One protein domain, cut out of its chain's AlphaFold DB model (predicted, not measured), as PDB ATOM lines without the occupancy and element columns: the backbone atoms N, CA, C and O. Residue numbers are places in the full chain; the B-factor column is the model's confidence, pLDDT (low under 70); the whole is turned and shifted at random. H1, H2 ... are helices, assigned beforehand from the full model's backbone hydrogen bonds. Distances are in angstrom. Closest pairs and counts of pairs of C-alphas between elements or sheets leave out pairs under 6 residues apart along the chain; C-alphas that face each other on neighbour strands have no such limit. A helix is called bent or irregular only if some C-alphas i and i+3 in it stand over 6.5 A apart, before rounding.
ATOM      1  N   VAL A  44      -2.602  10.108 105.438       87.12
ATOM      2  CA  VAL A  44      -2.810   8.702 105.835       87.12
ATOM      3  C   VAL A  44      -3.626   8.579 107.129       87.12
ATOM      4  O   VAL A  44      -4.379   7.621 107.291       87.12
ATOM      5  N   GLY A  45      -3.534   9.562 108.029       83.56
ATOM      6  CA  GLY A  45      -4.248   9.568 109.309       83.56
ATOM      7  C   GLY A  45      -3.461  10.255 110.422       83.56
ATOM      8  O   GLY A  45      -2.425  10.859 110.178       83.56
ATOM      9  N   ASP A  46      -3.936  10.146 111.658       81.88
ATOM     10  CA  ASP A  46      -3.329  10.762 112.849       81.88
ATOM     11  C   ASP A  46      -1.897  10.289 113.156       81.88
ATOM     12  O   ASP A  46      -1.130  11.024 113.776       81.88
ATOM     13  N   GLY A  47      -1.521   9.095 112.691       86.75
ATOM     14  CA  GLY A  47      -0.150   8.580 112.744       86.75
ATOM     15  C   GLY A  47       0.806   9.151 111.687       86.75
ATOM     16  O   GLY A  47       1.985   8.804 111.694       86.75
ATOM     17  N   ASP A  48       0.327   9.996 110.774       88.12
ATOM     18  CA  ASP A  48       1.144  10.622 109.735       88.12
ATOM     19  C   ASP A  48       2.114  11.654 110.342       88.12
ATOM     20  O   ASP A  48       1.721  12.541 111.104       88.12
ATOM     21  N   ALA A  49       3.396  11.581 109.978       89.44
ATOM     22  CA  ALA A  49       4.406  12.529 110.448       89.44
ATOM     23  C   ALA A  49       4.104  13.981 110.026       89.44
ATOM     24  O   ALA A  49       4.514  14.923 110.708       89.44
ATOM     25  N   LEU A  50       3.371  14.170 108.925       92.12
ATOM     26  CA  LEU A  50       2.956  15.473 108.407       92.12
ATOM     27  C   LEU A  50       1.575  15.915 108.919       92.12
ATOM     28  O   LEU A  50       1.097  16.984 108.539       92.12
ATOM     29  N   TRP A  51       0.937  15.157 109.818       92.19
ATOM     30  CA  TRP A  51      -0.433  15.413 110.282       92.19
ATOM     31  C   TRP A  51      -0.674  16.842 110.797       92.19
ATOM     32  O   TRP A  51      -1.692  17.472 110.487       92.19
ATOM     33  N   SER A  52       0.282  17.385 111.556       93.06
ATOM     34  CA  SER A  52       0.211  18.764 112.064       93.06
ATOM     35  C   SER A  52       0.212  19.795 110.931       93.06
ATOM     36  O   SER A  52      -0.650  20.674 110.901       93.06
ATOM     37  N   LEU A  53       1.100  19.628 109.946       93.81
ATOM     38  CA  LEU A  53       1.171  20.478 108.760       93.81
ATOM     39  C   LEU A  53      -0.125  20.407 107.942       93.81
ATOM     40  O   LEU A  53      -0.657  21.450 107.565       93.81
ATOM     41  N   HIS A  54      -0.672  19.209 107.709       94.88
ATOM     42  CA  HIS A  54      -1.955  19.059 107.013       94.88
ATOM     43  C   HIS A  54      -3.075  19.809 107.725       94.88
ATOM     44  O   HIS A  54      -3.853  20.510 107.081       94.88
ATOM     45  N   THR A  55      -3.135  19.707 109.053       94.50
ATOM     46  CA  THR A  55      -4.146  20.401 109.856       94.50
ATOM     47  C   THR A  55      -4.044  21.918 109.687       94.50
ATOM     48  O   THR A  55      -5.057  22.587 109.470       94.50
ATOM     49  N   ASP A  56      -2.834  22.469 109.749       96.19
ATOM     50  CA  ASP A  56      -2.618  23.911 109.642       96.19
ATOM     51  C   ASP A  56      -2.874  24.443 108.230       96.19
ATOM     52  O   ASP A  56      -3.481  25.507 108.081       96.19
ATOM     53  N   VAL A  57      -2.480  23.702 107.191       95.00
ATOM     54  CA  VAL A  57      -2.794  24.043 105.795       95.00
ATOM     55  C   VAL A  57      -4.302  23.999 105.563       95.00
ATOM     56  O   VAL A  57      -4.857  24.931 104.988       95.00
ATOM     57  N   CYS A  58      -4.988  22.965 106.058       95.25
ATOM     58  CA  CYS A  58      -6.429  22.808 105.879       95.25
ATOM     59  C   CYS A  58      -7.207  23.951 106.557       95.25
ATOM     60  O   CYS A  58      -8.097  24.545 105.951       95.25
ATOM     61  N   ARG A  59      -6.811  24.349 107.776       96.56
ATOM     62  CA  ARG A  59      -7.377  25.522 108.470       96.56
ATOM     63  C   ARG A  59      -7.215  26.809 107.665       96.56
ATOM     64  O   ARG A  59      -8.178  27.558 107.524       96.56
ATOM     65  N   GLN A  60      -6.014  27.064 107.151       97.69
ATOM     66  CA  GLN A  60      -5.734  28.253 106.343       97.69
ATOM     67  C   GLN A  60      -6.532  28.245 105.037       97.69
ATOM     68  O   GLN A  60      -7.148  29.248 104.693       97.69
ATOM     69  N   ALA A  61      -6.574  27.106 104.345       96.94
ATOM     70  CA  ALA A  61      -7.319  26.946 103.103       96.94
ATOM     71  C   ALA A  61      -8.818  27.209 103.312       96.94
ATOM     72  O   ALA A  61      -9.414  27.989 102.574       96.94
ATOM     73  N   ILE A  62      -9.416  26.636 104.361       96.94
ATOM     74  CA  ILE A  62     -10.821  26.880 104.717       96.94
ATOM     75  C   ILE A  62     -11.057  28.359 105.045       96.94
ATOM     76  O   ILE A  62     -12.018  28.942 104.552       96.94
ATOM     77  N   ALA A  63     -10.174  28.989 105.826       96.31
ATOM     78  CA  ALA A  63     -10.290  30.409 106.163       96.31
ATOM     79  C   ALA A  63     -10.227  31.329 104.928       96.31
ATOM     80  O   ALA A  63     -10.807  32.412 104.940       96.31
ATOM     81  N   LEU A  64      -9.548  30.889 103.866       97.88
ATOM     82  CA  LEU A  64      -9.462  31.579 102.578       97.88
ATOM     83  C   LEU A  64     -10.557  31.155 101.580       97.88
ATOM     84  O   LEU A  64     -10.556  31.636 100.449       97.88
ATOM     85  N   GLY A  65     -11.497  30.293 101.983       96.50
ATOM     86  CA  GLY A  65     -12.643  29.899 101.163       96.50
ATOM     87  C   GLY A  65     -12.377  28.751 100.188       96.50
ATOM     88  O   GLY A  65     -13.035  28.675  99.157       96.50
ATOM     89  N   ALA A  66     -11.436  27.851 100.492       96.44
ATOM     90  CA  ALA A  66     -11.168  26.673  99.660       96.44
ATOM     91  C   ALA A  66     -12.360  25.704  99.546       96.44
ATOM     92  O   ALA A  66     -12.389  24.892  98.627       96.44
ATOM     93  N   LEU A  67     -13.316  25.784 100.477       96.75
ATOM     94  CA  LEU A  67     -14.580  25.053 100.455       96.75
ATOM     95  C   LEU A  67     -15.725  25.999 100.812       96.75
ATOM     96  O   LEU A  67     -15.563  26.918 101.624       96.75
ATOM     97  N   THR A  68     -16.895  25.736 100.245       96.69
ATOM     98  CA  THR A  68     -18.140  26.410 100.616       96.69
ATOM     99  C   THR A  68     -18.670  25.905 101.964       96.69
ATOM    100  O   THR A  68     -18.289  24.844 102.463       96.69
ATOM    101  N   ALA A  69     -19.575  26.672 102.581       95.94
ATOM    102  CA  ALA A  69     -20.207  26.274 103.842       95.94
ATOM    103  C   ALA A  69     -21.060  24.998 103.701       95.94
ATOM    104  O   ALA A  69     -21.117  24.193 104.636       95.94
ATOM    105  N   ASP A  70     -21.683  24.803 102.538       97.44
ATOM    106  CA  ASP A  70     -22.493  23.621 102.244       97.44
ATOM    107  C   ASP A  70     -21.603  22.377 102.124       97.44
ATOM    108  O   ASP A  70     -21.827  21.400 102.839       97.44
ATOM    109  N   GLU A  71     -20.505  22.451 101.361       97.25
ATOM    110  CA  GLU A  71     -19.513  21.367 101.273       97.25
ATOM    111  C   GLU A  71     -18.920  21.023 102.648       97.25
ATOM    112  O   GLU A  71     -18.808  19.854 103.018       97.25
ATOM    113  N   LEU A  72     -18.575  22.026 103.465       97.00
ATOM    114  CA  LEU A  72     -18.098  21.783 104.832       97.00
ATOM    115  C   LEU A  72     -19.152  21.083 105.699       97.00
ATOM    116  O   LEU A  72     -18.803  20.234 106.523       97.00
ATOM    117  N   SER A  73     -20.431  21.407 105.520       96.69
ATOM    118  CA  SER A  73     -21.528  20.774 106.256       96.69
ATOM    119  C   SER A  73     -21.681  19.295 105.891       96.69
ATOM    120  O   SER A  73     -21.907  18.466 106.778       96.69
ATOM    121  N   GLU A  74     -21.479  18.941 104.621       97.75
ATOM    122  CA  GLU A  74     -21.431  17.547 104.166       97.75
ATOM    123  C   GLU A  74     -20.273  16.787 104.825       97.75
ATOM    124  O   GLU A  74     -20.469  15.712 105.399       97.75
ATOM    125  N   TRP A  75     -19.076  17.377 104.858       95.38
ATOM    126  CA  TRP A  75     -17.919  16.761 105.515       95.38
ATOM    127  C   TRP A  75     -18.092  16.614 107.030       95.38
ATOM    128  O   TRP A  75     -17.659  15.615 107.610       95.38
ATOM    129  N   VAL A  76     -18.792  17.540 107.692       95.94
ATOM    130  CA  VAL A  76     -19.186  17.374 109.100       95.94
ATOM    131  C   VAL A  76     -20.104  16.160 109.275       95.94
ATOM    132  O   VAL A  76     -19.959  15.424 110.257       95.94
ATOM    133  N   ALA A  77     -21.028  15.908 108.345       95.56
ATOM    134  CA  ALA A  77     -21.871  14.715 108.383       95.56
ATOM    135  C   ALA A  77     -21.043  13.427 108.228       95.56
ATOM    136  O   ALA A  77     -21.241  12.491 109.012       95.56
ATOM    137  N   VAL A  78     -20.067  13.407 107.313       93.62
ATOM    138  CA  VAL A  78     -19.114  12.291 107.142       93.62
ATOM    139  C   VAL A  78     -18.326  12.036 108.429       93.62
ATOM    140  O   VAL A  78     -18.268  10.901 108.905       93.62
ATOM    141  N   LEU A  79     -17.778  13.083 109.054       91.75
ATOM    142  CA  LEU A  79     -17.034  12.967 110.314       91.75
ATOM    143  C   LEU A  79     -17.898  12.395 111.443       91.75
ATOM    144  O   LEU A  79     -17.465  11.487 112.154       91.75
ATOM    145  N   ARG A  80     -19.135  12.884 111.589       93.75
ATOM    146  CA  ARG A  80     -20.090  12.358 112.576       93.75
ATOM    147  C   ARG A  80     -20.417  10.893 112.310       93.75
ATOM    148  O   ARG A  80     -20.531  10.121 113.257       93.75
ATOM    149  N   GLN A  81     -20.568  10.504 111.047       92.12
ATOM    150  CA  GLN A  81     -20.831   9.117 110.687       92.12
ATOM    151  C   GLN A  81     -19.648   8.210 111.036       92.12
ATOM    152  O   GLN A  81     -19.853   7.181 111.676       92.12
ATOM    153  N   ARG A  82     -18.416   8.626 110.718       87.06
ATOM    154  CA  ARG A  82     -17.190   7.904 111.100       87.06
ATOM    155  C   ARG A  82     -17.097   7.699 112.614       87.06
ATOM    156  O   ARG A  82     -16.818   6.597 113.068       87.06
ATOM    157  N   GLN A  83     -17.371   8.740 113.400       87.06
ATOM    158  CA  GLN A  83     -17.329   8.664 114.866       87.06
ATOM    159  C   GLN A  83     -18.354   7.679 115.442       87.06
ATOM    160  O   GLN A  83     -18.064   7.014 116.431       87.06
ATOM    161  N   ARG A  84     -19.540   7.565 114.828       87.19
ATOM    162  CA  ARG A  84     -20.564   6.590 115.241       87.19
ATOM    163  C   ARG A  84     -20.210   5.158 114.852       87.19
ATOM    164  O   ARG A  84     -20.538   4.248 115.601       87.19
ATOM    165  N   ALA A  85     -19.584   4.968 113.691       79.94
ATOM    166  CA  ALA A  85     -19.218   3.648 113.184       79.94
ATOM    167  C   ALA A  85     -18.056   3.006 113.964       79.94
ATOM    168  O   ALA A  85     -17.875   1.798 113.892       79.94
ATOM    169  N   GLY A  86     -17.272   3.791 114.714       69.12
ATOM    170  CA  GLY A  86     -16.150   3.285 115.514       69.12
ATOM    171  C   GLY A  86     -14.972   2.744 114.691       69.12
ATOM    172  O   GLY A  86     -13.968   2.339 115.271       69.12
TER     173      GLY A  86
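AT A GLANCE: This is residues 44 to 86 of the 126 residues of an uncharacterized protein of Mycobacterium intermedium (UniProt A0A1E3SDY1). Picture an open, flat V: two helices, H1 and H2, are its arms, a tight link makes its corner, and the space between the arms is empty. The residues before H1, 44 to 50, turn inward from the open end of the H1 arm. The printed part has 43 residues with two named helices, H1 then H2 along the chain, and no named strand; the class is all helix. The whole is loose, with a radius of gyration of the C-alphas of 12.1 A, and it spans 30 by 30 by 10 A.

HOW THE PARTS SIT: Start at Val 44 and read on to H1, residues 51 to 63; after a tight link of 5 residues you reach H2, residues 69 to 85. The two helices are apart, with no C-alpha of the one within 8 A of the other. Residues 44 to 57, of which 51 to 57 belong to H1, stand free, and so do residues 73 to 86, of which 73 to 85 belong to H2. Look at the backbone atoms: in H1 and H2 every O i to N i+4 pair is within hydrogen-bond range.

IN THESE COORDINATES: Find C-alpha 51 at (-0.433, 15.413, 110.282); from there H1 runs 18.4 A to C-alpha 63 at (-10.290, 30.409, 106.163). H2, the longest helix with 17 residues, runs 24.5 A from C-alpha 69 to C-alpha 85 at (-19.218, 3.648, 113.184). Neither helix is bent.

THE WHOLE: The two C-alphas farthest apart are those of Leu 64 and Gly 86, 31.8 A. The first and last printed C-alphas, of Val 44 and Gly 86, are 17.3 A apart. The printed part has no cut. In the B-factor column of this model the mean pLDDT of the printed part is 92.6, and residue 86 is the one printed residue under 70.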